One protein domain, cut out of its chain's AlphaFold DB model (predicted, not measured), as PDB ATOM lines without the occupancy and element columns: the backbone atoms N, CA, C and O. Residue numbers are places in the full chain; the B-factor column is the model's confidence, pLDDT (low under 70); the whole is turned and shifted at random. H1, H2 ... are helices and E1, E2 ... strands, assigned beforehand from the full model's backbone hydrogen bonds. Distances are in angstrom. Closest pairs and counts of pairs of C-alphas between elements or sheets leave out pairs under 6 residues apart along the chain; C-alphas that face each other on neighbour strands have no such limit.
ATOM      1  N   LEU A   2     -81.153  17.890  19.204       85.25
ATOM      2  CA  LEU A   2     -81.301  17.422  17.808       85.25
ATOM      3  C   LEU A   2     -82.770  17.279  17.373       85.25
ATOM      4  O   LEU A   2     -83.135  17.734  16.296       85.25
ATOM      5  N   GLU A   3     -83.609  16.685  18.228       83.88
ATOM      6  CA  GLU A   3     -85.054  16.568  17.992       83.88
ATOM      7  C   GLU A   3     -85.724  17.943  17.869       83.88
ATOM      8  O   GLU A   3     -86.460  18.180  16.917       83.88
ATOM      9  N   ASP A   4     -85.402  18.871  18.774       81.69
ATOM     10  CA  ASP A   4     -85.950  20.233  18.756       81.69
ATOM     11  C   ASP A   4     -85.558  20.983  17.476       81.69
ATOM     12  O   ASP A   4     -86.405  21.582  16.818       81.69
ATOM     13  N   VAL A   5     -84.287  20.891  17.071       90.06
ATOM     14  CA  VAL A   5     -83.776  21.488  15.831       90.06
ATOM     15  C   VAL A   5     -84.482  20.907  14.609       90.06
ATOM     16  O   VAL A   5     -84.910  21.664  13.736       90.06
ATOM     17  N   ALA A   6     -84.662  19.585  14.556       89.69
ATOM     18  CA  ALA A   6     -85.411  18.937  13.483       89.69
ATOM     19  C   ALA A   6     -86.872  19.401  13.452       89.69
ATOM     20  O   ALA A   6     -87.395  19.709  12.380       89.69
ATOM     21  N   LEU A   7     -87.517  19.521  14.615       87.62
ATOM     22  CA  LEU A   7     -88.887  20.006  14.725       87.62
ATOM     23  C   LEU A   7     -89.015  21.458  14.246       87.62
ATOM     24  O   LEU A   7     -89.916  21.763  13.467       87.62
ATOM     25  N   TRP A   8     -88.109  22.349  14.657       89.44
ATOM     26  CA  TRP A   8     -88.129  23.754  14.241       89.44
ATOM     27  C   TRP A   8     -87.863  23.931  12.750       89.44
ATOM     28  O   TRP A   8     -88.576  24.694  12.098       89.44
ATOM     29  N   LEU A   9     -86.880  23.216  12.195       94.38
ATOM     30  CA  LEU A   9     -86.599  23.246  10.759       94.38
ATOM     31  C   LEU A   9     -87.778  22.694   9.953       94.38
ATOM     32  O   LEU A   9     -88.180  23.317   8.974       94.38
ATOM     33  N   THR A  10     -88.392  21.598  10.403       93.62
ATOM     34  CA  THR A  10     -89.588  21.021   9.765       93.62
ATOM     35  C   THR A  10     -90.767  21.990   9.804       93.62
ATOM     36  O   THR A  10     -91.453  22.186   8.799       93.62
ATOM     37  N   ALA A  11     -91.008  22.627  10.953       91.06
ATOM     38  CA  ALA A  11     -92.081  23.603  11.111       91.06
ATOM     39  C   ALA A  11     -91.865  24.826  10.211       91.06
ATOM     40  O   ALA A  11     -92.800  25.280   9.547       91.06
ATOM     41  N   PHE A  12     -90.633  25.338  10.152       95.50
ATOM     42  CA  PHE A  12     -90.284  26.458   9.288       95.50
ATOM     43  C   PHE A  12     -90.417  26.089   7.804       95.50
ATOM     44  O   PHE A  12     -91.091  26.810   7.071       95.50
ATOM     45  N   ASP A  13     -89.863  24.952   7.374       96.56
ATOM     46  CA  ASP A  13     -89.982  24.446   6.000       96.56
ATOM     47  C   ASP A  13     -91.454  24.317   5.573       96.56
ATOM     48  O   ASP A  13     -91.862  24.851   4.539       96.56
ATOM     49  N   THR A  14     -92.281  23.723   6.439       93.69
ATOM     50  CA  THR A  14     -93.727  23.572   6.219       93.69
ATOM     51  C   THR A  14     -94.426  24.926   6.100       93.69
ATOM     52  O   THR A  14     -95.256  25.128   5.214       93.69
ATOM     53  N   MET A  15     -94.094  25.886   6.967       93.44
ATOM     54  CA  MET A  15     -94.659  27.233   6.898       93.44
ATOM     55  C   MET A  15     -94.282  27.932   5.582       93.44
ATOM     56  O   MET A  15     -95.138  28.582   4.977       93.44
ATOM     57  N   VAL A  16     -93.032  27.807   5.126       94.94
ATOM     58  CA  VAL A  16     -92.592  28.367   3.838       94.94
ATOM     59  C   VAL A  16     -93.369  27.719   2.690       94.94
ATOM     60  O   VAL A  16     -93.897  28.437   1.838       94.94
ATOM     61  N   ALA A  17     -93.527  26.392   2.708       93.94
ATOM     62  CA  ALA A  17     -94.319  25.666   1.719       93.94
ATOM     63  C   ALA A  17     -95.766  26.182   1.655       93.94
ATOM     64  O   ALA A  17     -96.254  26.512   0.576       93.94
ATOM     65  N   ILE A  18     -96.435  26.323   2.805       92.06
ATOM     66  CA  ILE A  18     -97.814  26.831   2.895       92.06
ATOM     67  C   ILE A  18     -97.908  28.264   2.365       92.06
ATOM     68  O   ILE A  18     -98.789  28.563   1.561       92.06
ATOM     69  N   LYS A  19     -96.989  29.155   2.760       89.88
ATOM     70  CA  LYS A  19     -96.973  30.538   2.253       89.88
ATOM     71  C   LYS A  19     -96.811  30.591   0.737       89.88
ATOM     72  O   LYS A  19     -97.423  31.438   0.093       89.88
ATOM     73  N   ASN A  20     -96.026  29.679   0.169       93.56
ATOM     74  CA  ASN A  20     -95.800  29.614  -1.268       93.56
ATOM     75  C   ASN A  20     -96.977  29.020  -2.054       93.56
ATOM     76  O   ASN A  20     -97.089  29.313  -3.240       93.56
ATOM     77  N   GLN A  21     -97.883  28.253  -1.434       91.81
ATOM     78  CA  GLN A  21     -99.083  27.736  -2.117       91.81
ATOM     79  C   GLN A  21    -100.032  28.850  -2.579       91.81
ATOM     80  O   GLN A  21    -100.738  28.681  -3.568       91.81
ATOM     81  N   ALA A  22    -100.052  29.978  -1.866       82.88
ATOM     82  CA  ALA A  22    -100.900  31.129  -2.168       82.88
ATOM     83  C   ALA A  22    -100.140  32.291  -2.833       82.88
ATOM     84  O   ALA A  22    -100.722  33.351  -3.050       82.88
ATOM     85  N   ALA A  23     -98.842  32.128  -3.111       84.06
ATOM     86  CA  ALA A  23     -97.999  33.197  -3.631       84.06
ATOM     87  C   ALA A  23     -97.873  33.128  -5.157       84.06
ATOM     88  O   ALA A  23     -97.572  32.074  -5.712       84.06
ATOM     89  N   ASP A  24     -97.974  34.279  -5.826       84.00
ATOM     90  CA  ASP A  24     -97.736  34.397  -7.276       84.00
ATOM     91  C   ASP A  24     -96.300  34.016  -7.673       84.00
ATOM     92  O   ASP A  24     -96.024  33.611  -8.803       84.00
ATOM     93  N   ARG A  25     -95.362  34.147  -6.729       87.81
ATOM     94  CA  ARG A  25     -93.964  33.759  -6.882       87.81
ATOM     95  C   ARG A  25     -93.490  33.042  -5.617       87.81
ATOM     96  O   ARG A  25     -93.387  33.695  -4.575       87.81
ATOM     97  N   PRO A  26     -93.155  31.743  -5.697       91.06
ATOM     98  CA  PRO A  26     -92.558  31.024  -4.583       91.06
ATOM     99  C   PRO A  26     -91.246  31.671  -4.145       91.06
ATOM    100  O   PRO A  26     -90.431  32.078  -4.980       91.06
ATOM    101  N   ARG A  27     -91.048  31.757  -2.832       93.88
ATOM    102  CA  ARG A  27     -89.852  32.327  -2.216       93.88
ATOM    103  C   ARG A  27     -89.213  31.321  -1.261       93.88
ATOM    104  O   ARG A  27     -89.932  30.737  -0.449       93.88
ATOM    105  N   PRO A  28     -87.892  31.114  -1.333       95.69
ATOM    106  CA  PRO A  28     -87.176  30.278  -0.380       95.69
ATOM    107  C   PRO A  28     -87.220  30.858   1.039       95.69
ATOM    108  O   PRO A  28     -87.430  32.051   1.252       95.69
ATOM    109  N   GLY A  29     -87.007  29.996   2.022       95.75
ATOM    110  CA  GLY A  29     -86.963  30.321   3.436       95.75
ATOM    111  C   GLY A  29     -85.587  30.805   3.875       95.75
ATOM    112  O   GLY A  29     -84.566  30.195   3.544       95.75
ATOM    113  N   TRP A  30     -85.573  31.868   4.675       95.06
ATOM    114  CA  TRP A  30     -84.410  32.318   5.436       95.06
ATOM    115  C   TRP A  30     -84.756  32.276   6.920       95.06
ATOM    116  O   TRP A  30     -85.562  33.080   7.395       95.06
ATOM    117  N   LEU A  31     -84.136  31.352   7.652       93.94
ATOM    118  CA  LEU A  31     -84.307  31.206   9.091       93.94
ATOM    119  C   LEU A  31     -83.157  31.873   9.843       93.94
ATOM    120  O   LEU A  31     -82.002  31.506   9.646       93.94
ATOM    121  N   ARG A  32     -83.465  32.791  10.758       91.75
ATOM    122  CA  ARG A  32     -82.540  33.185  11.826       91.75
ATOM    123  C   ARG A  32     -82.729  32.263  13.024       91.75
ATOM    124  O   ARG A  32     -83.774  32.280  13.676       91.75
ATOM    125  N   ALA A  33     -81.726  31.436  13.287       90.62
ATOM    126  CA  ALA A  33     -81.735  30.416  14.325       90.62
ATOM    127  C   ALA A  33     -81.104  30.951  15.616       90.62
ATOM    128  O   ALA A  33     -79.983  30.585  15.980       90.62
ATOM    129  N   THR A  34     -81.828  31.843  16.296       84.25
ATOM    130  CA  THR A  34     -81.427  32.366  17.607       84.25
ATOM    131  C   THR A  34     -81.246  31.210  18.593       84.25
ATOM    132  O   THR A  34     -82.122  30.342  18.664       84.25
ATOM    133  N   PRO A  35     -80.134  31.167  19.342       77.75
ATOM    134  CA  PRO A  35     -79.920  30.125  20.335       77.75
ATOM    135  C   PRO A  35     -80.992  30.187  21.431       77.75
ATOM    136  O   PRO A  35     -81.314  31.258  21.943       77.75
ATOM    137  N   VAL A  36     -81.557  29.029  21.777       71.44
ATOM    138  CA  VAL A  36     -82.615  28.898  22.791       71.44
ATOM    139  C   VAL A  36     -82.013  28.519  24.140       71.44
ATOM    140  O   VAL A  36     -81.056  27.750  24.197       71.44
ATOM    141  N   SER A  37     -82.588  29.047  25.229       64.69
ATOM    142  CA  SER A  37     -82.110  28.827  26.607       64.69
ATOM    143  C   SER A  37     -80.695  29.357  26.858       64.69
ATOM    144  O   SER A  37     -79.983  28.877  27.740       64.69
ATOM    145  N   VAL A  38     -80.299  30.350  26.066       63.62
ATOM    146  CA  VAL A  38     -79.061  31.096  26.221       63.62
ATOM    147  C   VAL A  38     -79.433  32.494  26.680       63.62
ATOM    148  O   VAL A  38     -79.866  33.306  25.870       63.62
ATOM    149  N   ASP A  39     -79.267  32.762  27.973       61.81
ATOM    150  CA  ASP A  39     -79.409  34.115  28.502       61.81
ATOM    151  C   ASP A  39     -78.133  34.911  28.169       61.81
ATOM    152  O   ASP A  39     -77.071  34.596  28.717       61.81
ATOM    153  N   PRO A  40     -78.190  35.926  27.286       54.56
ATOM    154  CA  PRO A  40     -77.021  36.737  26.953       54.56
ATOM    155  C   PRO A  40     -76.566  37.630  28.120       54.56
ATOM    156  O   PRO A  40     -75.469  38.183  28.070       54.56
ATOM    157  N   ILE A  41     -77.395  37.798  29.158       52.00
ATOM    158  CA  ILE A  41     -77.149  38.681  30.305       52.00
ATOM    159  C   ILE A  41     -76.454  37.927  31.447       52.00
ATOM    160  O   ILE A  41     -75.753  38.540  32.257       52.00
ATOM    161  N   SER A  42     -76.579  36.599  31.504       51.28
ATOM    162  CA  SER A  42     -75.899  35.789  32.510       51.28
ATOM    163  C   SER A  42     -74.560  35.286  31.964       51.28
ATOM    164  O   SER A  42     -74.551  34.506  31.010       51.28
ATOM    165  N   PRO A  43     -73.405  35.703  32.525       56.78
ATOM    166  CA  PRO A  43     -72.097  35.223  32.097       56.78
ATOM    167  C   PRO A  43     -71.933  33.762  32.518       56.78
ATOM    168  O   PRO A  43     -71.342  33.439  33.551       56.78
ATOM    169  N   LEU A  44     -72.489  32.860  31.717       63.59
ATOM    170  CA  LEU A  44     -72.302  31.435  31.883       63.59
ATOM    171  C   LEU A  44     -70.930  31.082  31.298       63.59
ATOM    172  O   LEU A  44     -70.696  31.314  30.112       63.59
ATOM    173  N   PRO A  45     -70.007  30.508  32.090       70.19
ATOM    174  CA  PRO A  45     -68.652  30.201  31.625       70.19
ATOM    175  C   PRO A  45     -68.616  29.168  30.487       70.19
ATOM    176  O   PRO A  45     -67.570  28.985  29.883       70.19
ATOM    177  N   PHE A  46     -69.745  28.515  30.203       75.12
ATOM    178  CA  PHE A  46     -69.937  27.499  29.166       75.12
ATOM    179  C   PHE A  46     -70.766  28.000  27.965       75.12
ATOM    180  O   PHE A  46     -71.236  27.209  27.142       75.12
ATOM    181  N   LEU A  47     -71.015  29.313  27.884       76.75
ATOM    182  CA  LEU A  47     -71.777  29.937  26.802       76.75
ATOM    183  C   LEU A  47     -71.178  29.650  25.406       76.75
ATOM    184  O   LEU A  47     -71.939  29.237  24.526       76.75
ATOM    185  N   PRO A  48     -69.856  29.796  25.173       79.88
ATOM    186  CA  PRO A  48     -69.246  29.450  23.887       79.88
ATOM    187  C   PRO A  48     -69.492  27.994  23.474       79.88
ATOM    188  O   PRO A  48     -69.862  27.725  22.333       79.88
ATOM    189  N   GLU A  49     -69.337  27.053  24.404       83.50
ATOM    190  CA  GLU A  49     -69.536  25.625  24.168       83.50
ATOM    191  C   GLU A  49     -71.000  25.313  23.854       83.50
ATOM    192  O   GLU A  49     -71.283  24.528  22.951       83.50
ATOM    193  N   MET A  50     -71.943  25.954  24.550       81.44
ATOM    194  CA  MET A  50     -73.370  25.808  24.257       81.44
ATOM    195  C   MET A  50     -73.738  26.314  22.865       81.44
ATOM    196  O   MET A  50     -74.476  25.638  22.148       81.44
ATOM    197  N   LEU A  51     -73.201  27.464  22.456       83.44
ATOM    198  CA  LEU A  51     -73.433  28.016  21.122       83.44
ATOM    199  C   LEU A  51     -72.792  27.154  20.028       83.44
ATOM    200  O   LEU A  51     -73.394  26.939  18.976       83.44
ATOM    201  N   ALA A  52     -71.615  26.585  20.290       85.50
ATOM    202  CA  ALA A  52     -70.990  25.628  19.385       85.50
ATOM    203  C   ALA A  52     -71.828  24.344  19.246       85.50
ATOM    204  O   ALA A  52     -72.080  23.902  18.126       85.50
ATOM    205  N   MET A  53     -72.314  23.774  20.356       87.25
ATOM    206  CA  MET A  53     -73.210  22.608  20.330       87.25
ATOM    207  C   MET A  53     -74.506  22.902  19.570       87.25
ATOM    208  O   MET A  53     -74.989  22.045  18.831       87.25
ATOM    209  N   TRP A  54     -75.048  24.112  19.716       87.50
ATOM    210  CA  TRP A  54     -76.228  24.555  18.983       87.50
ATOM    211  C   TRP A  54     -76.004  24.536  17.471       87.50
ATOM    212  O   TRP A  54     -76.770  23.905  16.745       87.50
ATOM    213  N   VAL A  55     -74.926  25.159  16.985       90.62
ATOM    214  CA  VAL A  55     -74.592  25.150  15.551       90.62
ATOM    215  C   VAL A  55     -74.338  23.727  15.054       90.62
ATOM    216  O   VAL A  55     -74.896  23.333  14.033       90.62
ATOM    217  N   GLN A  56     -73.590  22.917  15.807       92.00
ATOM    218  CA  GLN A  56     -73.334  21.516  15.455       92.00
ATOM    219  C   GLN A  56     -74.622  20.688  15.368       92.00
ATOM    220  O   GLN A  56     -74.730  19.806  14.516       92.00
ATOM    221  N   ALA A  57     -75.619  20.970  16.212       93.25
ATOM    222  CA  ALA A  57     -76.920  20.318  16.134       93.25
ATOM    223  C   ALA A  57     -77.649  20.647  14.819       93.25
ATOM    224  O   ALA A  57     -78.193  19.737  14.192       93.25
ATOM    225  N   TYR A  58     -77.612  21.904  14.364       95.19
ATOM    226  CA  TYR A  58     -78.125  22.280  13.041       95.19
ATOM    227  C   TYR A  58     -77.375  21.574  11.925       95.19
ATOM    228  O   TYR A  58     -78.004  20.953  11.075       95.19
ATOM    229  N   GLU A  59     -76.046  21.613  11.940       95.56
ATOM    230  CA  GLU A  59     -75.236  20.966  10.907       95.56
ATOM    231  C   GLU A  59     -75.518  19.463  10.820       95.56
ATOM    232  O   GLU A  59     -75.666  18.920   9.724       95.56
ATOM    233  N   HIS A  60     -75.667  18.794  11.967       96.62
ATOM    234  CA  HIS A  60     -76.030  17.383  12.025       96.62
ATOM    235  C   HIS A  60     -77.404  17.115  11.399       96.62
ATOM    236  O   HIS A  60     -77.534  16.234  10.548       96.62
ATOM    237  N   VAL A  61     -78.430  17.880  11.785       97.50
ATOM    238  CA  VAL A  61     -79.798  17.695  11.277       97.50
ATOM    239  C   VAL A  61     -79.884  18.006   9.782       97.50
ATOM    240  O   VAL A  61     -80.428  17.198   9.031       97.50
ATOM    241  N   LEU A  62     -79.290  19.115   9.332       97.31
ATOM    242  CA  LEU A  62     -79.233  19.502   7.918       97.31
ATOM    243  C   LEU A  62     -78.431  18.500   7.075       97.31
ATOM    244  O   LEU A  62     -78.692  18.339   5.890       97.31
ATOM    245  N   SER A  63     -77.461  17.794   7.665       97.12
ATOM    246  CA  SER A  63     -76.730  16.733   6.959       97.12
ATOM    247  C   SER A  63     -77.557  15.455   6.812       97.12
ATOM    248  O   SER A  63     -77.376  14.712   5.840       97.12
ATOM    249  N   ALA A  64     -78.453  15.188   7.765       97.31
ATOM    250  CA  ALA A  64     -79.235  13.958   7.853       97.31
ATOM    251  C   ALA A  64     -80.602  14.026   7.148       97.31
ATOM    252  O   ALA A  64     -81.127  12.981   6.767       97.31
ATOM    253  N   GLN A  65     -81.183  15.218   6.993       96.44
ATOM    254  CA  GLN A  65     -82.551  15.423   6.504       96.44
ATOM    255  C   GLN A  65     -82.606  16.532   5.446       96.44
ATOM    256  O   GLN A  65     -81.746  17.409   5.418       96.44
ATOM    257  N   ASP A  66     -83.626  16.496   4.586       96.31
ATOM    258  CA  ASP A  66     -83.833  17.496   3.534       96.31
ATOM    259  C   ASP A  66     -84.909  18.511   3.946       96.31
ATOM    260  O   ASP A  66     -85.976  18.139   4.437       96.31
ATOM    261  N   PHE A  67     -84.643  19.793   3.686       97.56
ATOM    262  CA  PHE A  67     -85.558  20.913   3.939       97.56
ATOM    263  C   PHE A  67     -85.698  21.742   2.651       97.56
ATOM    264  O   PHE A  67     -85.018  22.756   2.491       97.56
ATOM    265  N   PRO A  68     -86.501  21.278   1.675       96.75
ATOM    266  CA  PRO A  68     -86.474  21.774   0.295       96.75
ATOM    267  C   PRO A  68     -86.913  23.233   0.137       96.75
ATOM    268  O   PRO A  68     -86.640  23.847  -0.894       96.75
ATOM    269  N   ASN A  69     -87.609  23.791   1.127       97.44
ATOM    270  CA  ASN A  69     -88.068  25.171   1.114       97.44
ATOM    271  C   ASN A  69     -87.116  26.108   1.859       97.44
ATOM    272  O   ASN A  69     -87.327  27.316   1.820       97.44
ATOM    273  N   VAL A  70     -86.084  25.600   2.532       97.56
ATOM    274  CA  VAL A  70     -85.113  26.400   3.289       97.56
ATOM    275  C   VAL A  70     -83.855  26.589   2.450       97.56
ATOM    276  O   VAL A  70     -83.323  25.634   1.905       97.56
ATOM    277  N   GLN A  71     -83.364  27.825   2.343       96.69
ATOM    278  CA  GLN A  71     -82.136  28.132   1.596       96.69
ATOM    279  C   GLN A  71     -81.059  28.779   2.465       96.69
ATOM    280  O   GLN A  71     -79.874  28.666   2.157       96.69
ATOM    281  N   VAL A  72     -81.449  29.465   3.540       95.75
ATOM    282  CA  VAL A  72     -80.505  30.117   4.449       95.75
ATOM    283  C   VAL A  72     -80.874  29.790   5.888       95.75
ATOM    284  O   VAL A  72     -82.020  29.985   6.295       95.75
ATOM    285  N   VAL A  73     -79.884  29.344   6.655       95.38
ATOM    286  CA  VAL A  73     -79.918  29.329   8.117       95.38
ATOM    287  C   VAL A  73     -78.821  30.268   8.606       95.38
ATOM    288  O   VAL A  73     -77.641  30.091   8.313       95.38
ATOM    289  N   GLU A  74     -79.219  31.307   9.319       92.94
ATOM    290  CA  GLU A  74     -78.331  32.345   9.822       92.94
ATOM    291  C   GLU A  74     -78.306  32.318  11.348       92.94
ATOM    292  O   GLU A  74     -79.351  32.301  11.998       92.94
ATOM    293  N   PHE A  75     -77.108  32.328  11.925       90.31
ATOM    294  CA  PHE A  75     -76.903  32.308  13.364       90.31
ATOM    295  C   PHE A  75     -76.424  33.678  13.865       90.31
ATOM    296  O   PHE A  75     -75.429  34.204  13.362       90.31
ATOM    297  N   PRO A  76     -77.085  34.269  14.868       84.12
ATOM    298  CA  PRO A  76     -76.726  35.598  15.345       84.12
ATOM    299  C   PRO A  76     -75.588  35.560  16.360       84.12
ATOM    300  O   PRO A  76     -75.824  35.204  17.505       84.12
ATOM    301  N   MET A  77     -74.375  35.936  15.965       77.88
ATOM    302  CA  MET A  77     -73.183  35.942  16.812       77.88
ATOM    303  C   MET A  77     -73.386  36.781  18.074       77.88
ATOM    304  O   MET A  77     -73.233  37.999  18.067       77.88
ATOM    305  N   LEU A  78     -73.695  36.097  19.175       68.25
ATOM    306  CA  LEU A  78     -73.750  36.695  20.510       68.25
ATOM    307  C   LEU A  78     -72.347  36.863  21.119       68.25
ATOM    308  O   LEU A  78     -72.148  37.687  22.006       68.25
ATOM    309  N   VAL A  79     -71.382  36.076  20.636       64.25
ATOM    310  CA  VAL A  79     -69.963  36.079  21.016       64.25
ATOM    311  C   VAL A  79     -69.118  35.683  19.801       64.25
ATOM    312  O   VAL A  79     -69.578  34.921  18.949       64.25
ATOM    313  N   ASP A  80     -67.868  36.146  19.734       64.25
ATOM    314  CA  ASP A  80     -66.936  35.929  18.607       64.25
ATOM    315  C   ASP A  80     -66.415  34.480  18.462       64.25
ATOM    316  O   ASP A  80     -65.353  34.238  17.888       64.25
ATOM    317  N   THR A  81     -67.110  33.489  19.021       64.44
ATOM    318  CA  THR A  81     -66.537  32.160  19.283       64.44
ATOM    319  C   THR A  81     -67.202  31.011  18.542       64.44
ATOM    320  O   THR A  81     -66.728  29.882  18.662       64.44
ATOM    321  N   TYR A  82     -68.250  31.251  17.751       72.81
ATOM    322  CA  TYR A  82     -68.894  30.179  16.997       72.81
ATOM    323  C   TYR A  82     -69.112  30.548  15.526       72.81
ATOM    324  O   TYR A  82     -69.634  31.606  15.180       72.81
ATOM    325  N   ILE A  83     -68.687  29.641  14.650       78.38
ATOM    326  CA  ILE A  83     -68.784  29.747  13.195       78.38
ATOM    327  C   ILE A  83     -69.228  28.365  12.697       78.38
ATOM    328  O   ILE A  83     -68.689  27.368  13.187       78.38
ATOM    329  N   PRO A  84     -70.189  28.275  11.759       83.38
ATOM    330  CA  PRO A  84     -70.490  27.023  11.073       83.38
ATOM    331  C   PRO A  84     -69.210  26.373  10.541       83.38
ATOM    332  O   PRO A  84     -68.379  27.031   9.912       83.38
ATOM    333  N   THR A  85     -69.037  25.080  10.801       86.38
ATOM    334  CA  THR A  85     -67.915  24.297  10.273       86.38
ATOM    335  C   THR A  85     -68.017  24.139   8.760       86.38
ATOM    336  O   THR A  85     -66.996  24.040   8.077       86.38
ATOM    337  N   GLN A  86     -69.243  24.159   8.232       86.69
ATOM    338  CA  GLN A  86     -69.529  24.120   6.805       86.69
ATOM    339  C   GLN A  86     -70.346  25.355   6.400       86.69
ATOM    340  O   GLN A  86     -71.371  25.634   7.016       86.69
ATOM    341  N   PRO A  87     -69.943  26.095   5.352       90.94
ATOM    342  CA  PRO A  87     -70.691  27.266   4.886       90.94
ATOM    343  C   PRO A  87     -71.975  26.894   4.125       90.94
ATOM    344  O   PRO A  87     -72.841  27.742   3.919       90.94
ATOM    345  N   GLU A  88     -72.099  25.641   3.688       96.12
ATOM    346  CA  GLU A  88     -73.269  25.129   2.984       96.12
ATOM    347  C   GLU A  88     -73.443  23.634   3.260       96.12
ATOM    348  O   GLU A  88     -72.473  22.877   3.228       96.12
ATOM    349  N   ILE A  89     -74.683  23.206   3.498       96.81
ATOM    350  CA  ILE A  89     -75.053  21.796   3.646       96.81
ATOM    351  C   ILE A  89     -76.277  21.539   2.773       96.81
ATOM    352  O   ILE A  89     -77.314  22.168   2.956       96.81
ATOM    353  N   ARG A  90     -76.159  20.617   1.809       95.31
ATOM    354  CA  ARG A  90     -77.257  20.223   0.903       95.31
ATOM    355  C   ARG A  90     -77.957  21.408   0.206       95.31
ATOM    356  O   ARG A  90     -79.173  21.406   0.055       95.31
ATOM    357  N   GLY A  91     -77.205  22.427  -0.220       95.00
ATOM    358  CA  GLY A  91     -77.771  23.623  -0.860       95.00
ATOM    359  C   GLY A  91     -78.283  24.695   0.109       95.00
ATOM    360  O   GLY A  91     -78.728  25.754  -0.339       95.00
ATOM    361  N   ILE A  92     -78.216  24.450   1.422       97.69
ATOM    362  CA  ILE A  92     -78.623  25.390   2.472       97.69
ATOM    363  C   ILE A  92     -77.390  26.145   2.955       97.69
ATOM    364  O   ILE A  92     -76.462  25.551   3.502       97.69
ATOM    365  N   GLN A  93     -77.388  27.462   2.770       96.69
ATOM    366  CA  GLN A  93     -76.307  28.341   3.206       96.69
ATOM    367  C   GLN A  93     -76.367  28.547   4.718       96.69
ATOM    368  O   GLN A  93     -77.411  28.919   5.258       96.69
ATOM    369  N   LEU A  94     -75.227  28.378   5.381       94.81
ATOM    370  CA  LEU A  94     -75.048  28.618   6.806       94.81
ATOM    371  C   LEU A  94     -74.272  29.922   6.988       94.81
ATOM    372  O   LEU A  94     -73.148  30.063   6.507       94.81
ATOM    373  N   LYS A  95     -74.890  30.900   7.649       91.56
ATOM    374  CA  LYS A  95     -74.338  32.255   7.811       91.56
ATOM    375  C   LYS A  95     -74.258  32.652   9.268       91.56
ATOM    376  O   LYS A  95     -74.970  32.113  10.109       91.56
ATOM    377  N   THR A  96     -73.434  33.650   9.542       89.00
ATOM    378  CA  THR A  96     -73.432  34.359  10.814       89.00
ATOM    379  C   THR A  96     -73.809  35.822  10.608       89.00
ATOM    380  O   THR A  96     -73.539  36.394   9.552       89.00
ATOM    381  N   THR A  97     -74.437  36.431  11.613       85.00
ATOM    382  CA  THR A  97     -74.727  37.872  11.635       85.00
ATOM    383  C   THR A  97     -74.374  38.467  12.987       85.00
ATOM    384  O   THR A  97     -74.561  37.816  14.007       85.00
ATOM    385  N   THR A  98     -73.872  39.696  13.005       77.88
ATOM    386  CA  THR A  98     -73.603  40.481  14.223       77.88
ATOM    387  C   THR A  98     -74.609  41.625  14.409       77.88
ATOM    388  O   THR A  98     -74.483  42.414  15.342       77.88
ATOM    389  N   GLY A  99     -75.582  41.748  13.499       69.75
ATOM    390  CA  GLY A  99     -76.594  42.805  13.504       69.75
ATOM    391  C   GLY A  99     -77.830  42.474  14.341       69.75
ATOM    392  O   GLY A  99     -77.940  41.402  14.935       69.75
ATOM    393  N   ASP A 100     -78.784  43.406  14.358       74.19
ATOM    394  CA  ASP A 100     -80.082  43.222  15.011       74.19
ATOM    395  C   ASP A 100     -80.806  41.982  14.445       74.19
ATOM    396  O   ASP A 100     -80.933  41.799  13.229       74.19
ATOM    397  N   LEU A 101     -81.303  41.128  15.345       73.62
ATOM    398  CA  LEU A 101     -82.037  39.901  15.026       73.62
ATOM    399  C   LEU A 101     -83.277  40.157  14.166       73.62
ATOM    400  O   LEU A 101     -83.688  39.273  13.408       73.62
ATOM    401  N   LEU A 102     -83.864  41.347  14.276       75.31
ATOM    402  CA  LEU A 102     -85.045  41.774  13.532       75.31
ATOM    403  C   LEU A 102     -84.709  42.481  12.216       75.31
ATOM    404  O   LEU A 102     -85.577  42.584  11.349       75.31
ATOM    405  N   ASP A 103     -83.467  42.925  12.039       80.38
ATOM    406  CA  ASP A 103     -83.036  43.636  10.837       80.38
ATOM    407  C   ASP A 103     -82.675  42.648   9.726       80.38
ATOM    408  O   ASP A 103     -81.513  42.281   9.525       80.38
ATOM    409  N   PHE A 104     -83.692  42.110   9.057       77.00
ATOM    410  CA  PHE A 104     -83.486  41.328   7.843       77.00
ATOM    411  C   PHE A 104     -83.139  42.274   6.689       77.00
ATOM    412  O   PHE A 104     -83.832  43.278   6.508       77.00
ATOM    413  N   PRO A 105     -82.123  41.957   5.861       73.75
ATOM    414  CA  PRO A 105     -81.849  42.758   4.677       73.75
ATOM    415  C   PRO A 105     -83.118  42.826   3.826       73.75
ATOM    416  O   PRO A 105     -83.757  41.795   3.601       73.75
ATOM    417  N   ALA A 106     -83.465  44.035   3.376       62.88
ATOM    418  CA  ALA A 106     -84.695  44.384   2.656       62.88
ATOM    419  C   ALA A 106     -84.795  43.714   1.273       62.88
ATOM    420  O   ALA A 106     -84.815  44.364   0.229       62.88
ATOM    421  N   THR A 107     -84.809  42.388   1.251       58.59
ATOM    422  CA  THR A 107     -84.847  41.578   0.047       58.59
ATOM    423  C   THR A 107     -86.170  40.836   0.019       58.59
ATOM    424  O   THR A 107     -86.370  39.850   0.721       58.59
ATOM    425  N   ASP A 108     -87.064  41.271  -0.866       62.91
ATOM    426  CA  ASP A 108     -88.363  40.639  -1.152       62.91
ATOM    427  C   ASP A 108     -88.262  39.164  -1.597       62.91
ATOM    428  O   ASP A 108     -89.278  38.514  -1.842       62.91
ATOM    429  N   GLY A 109     -87.047  38.618  -1.721       86.69
ATOM    430  CA  GLY A 109     -86.749  37.294  -2.250       86.69
ATOM    431  C   GLY A 109     -87.002  36.127  -1.299       86.69
ATOM    432  O   GLY A 109     -87.045  35.003  -1.785       86.69
ATOM    433  N   TYR A 110     -87.200  36.359   0.003       92.19
ATOM    434  CA  TYR A 110     -87.316  35.278   0.986       92.19
ATOM    435  C   TYR A 110     -88.606  35.334   1.806       92.19
ATOM    436  O   TYR A 110     -89.205  36.386   2.035       92.19
ATOM    437  N   VAL A 111     -89.019  34.166   2.296       92.50
ATOM    438  CA  VAL A 111     -89.877  34.059   3.474       92.50
ATOM    439  C   VAL A 111     -88.965  34.054   4.695       92.50
ATOM    440  O   VAL A 111     -88.258  33.080   4.948       92.50
ATOM    441  N   HIS A 112     -88.972  35.147   5.450       90.88
ATOM    442  CA  HIS A 112     -88.171  35.260   6.664       90.88
ATOM    443  C   HIS A 112     -88.848  34.562   7.844       90.88
ATOM    444  O   HIS A 112     -90.060  34.684   8.050       90.88
ATOM    445  N   GLY A 113     -88.047  33.842   8.623       89.06
ATOM    446  CA  GLY A 113     -88.419  33.296   9.920       89.06
ATOM    447  C   GLY A 113     -87.345  33.591  10.950       89.06
ATOM    448  O   GLY A 113     -86.161  33.681  10.634       89.06
ATOM    449  N   LEU A 114     -87.774  33.716  12.194       87.25
ATOM    450  CA  LEU A 114     -86.912  33.916  13.345       87.25
ATOM    451  C   LEU A 114     -87.360  32.947  14.431       87.25
ATOM    452  O   LEU A 114     -88.556  32.854  14.718       87.25
ATOM    453  N   LEU A 115     -86.411  32.232  15.029       81.75
ATOM    454  CA  LEU A 115     -86.703  31.448  16.220       81.75
ATOM    455  C   LEU A 115     -86.769  32.363  17.432       81.75
ATOM    456  O   LEU A 115     -85.830  33.098  17.735       81.75
ATOM    457  N   ASN A 116     -87.909  32.299  18.110       74.56
ATOM    458  CA  ASN A 116     -88.125  32.984  19.365       74.56
ATOM    459  C   ASN A 116     -87.801  32.032  20.534       74.56
ATOM    460  O   ASN A 116     -88.519  31.039  20.704       74.56
TER     461      ASN A 116
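What this domain is: This is residues 2 to 116 of the 184 residues of a protein of Eutreptiella gymnastica (UniProt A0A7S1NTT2). Look for one twisted sheet of four parallel strands with two helices, H1 and H2, packed over one face, H1 slanting across it; the helices splay apart from where the beginning of H1 meets H2. The other face has no named helix; the link of residues 98 to 110 passes over that side from E3 to E4, and residues 41 to 46 stick out at one end of the long axis. The 115 printed residues hold H1, E1, H2, E2, E3, E4 in chain order, a mixed class, with sheet order E3 E2 E1 E4. The whole is compact, with a radius of gyration of the C-alphas of 14.2 A, yet elongated, spanning 48 by 30 by 22 A.

Where its parts are: Start in the sheet with E2, residues 70 to 76, 17.3 A long; find C-alpha 70 at (-85.113, 26.400, 3.289). Beside it look for E3, residues 92 to 97, 16.0 A, and E1, residues 29 to 32. E4, residues 111 to 114, ends at C-alpha 114, (-86.912, 33.916, 13.345). Find C-alpha 2 at (-81.301, 17.422, 17.808); from there H1, residues 2 to 21, runs 28.6 A. H2, residues 47 to 64, runs 25.9 A.

How they stand to each other: Begin at the inner strands: E2 and E1 are parallel at 14 degrees, with N 74 and O 31 within hydrogen-bond range at 2.8 A. On the other side of E2, the edge strand E3 is parallel to it at 22 degrees; look at N 93 and O 71, 2.8 A. The edge strand E4 is parallel to E1 at 20 degrees, with N 32 and O 113 at 2.8 A. E1, H2 and E2 form a strand-helix-strand unit, two parallel neighbour strands with a helix between, its crossover right-handed. The helices and sheet make two layers, H1 and H2 on one face. H1 is on the sheet at a height of 9.4 A, slantwise to the strands, at 34 degrees to E1 on the local plane; its closest C-alphas to E1 are those of Val 16 and Gly 29, 6.0 A. H2 is on the sheet too, its C-alpha of Val 55 closest to that of Phe 75 in E2, 7.8 A. H1, with residues 2 to 6 alone, touches residues 57 to 61 of H2 at a steep tilt of 58 degrees, the same way; their closest C-alphas are those of Leu 2 and Ala 57, 5.5 A. In H1 and H2 every O i to N i+4 pair is within hydrogen-bond range.

The domain as a whole: The two C-alphas farthest apart, those of Asp 24 and Pro 45, are 48.8 A apart. The printed part has no cut. Look for the long links from E1 to H2, E2 to E3 and E3 to E4. The mean pLDDT of the printed part is 84.9; it is under 70 at residues 37 to 44, 78 to 81, 99 and 106 to 108.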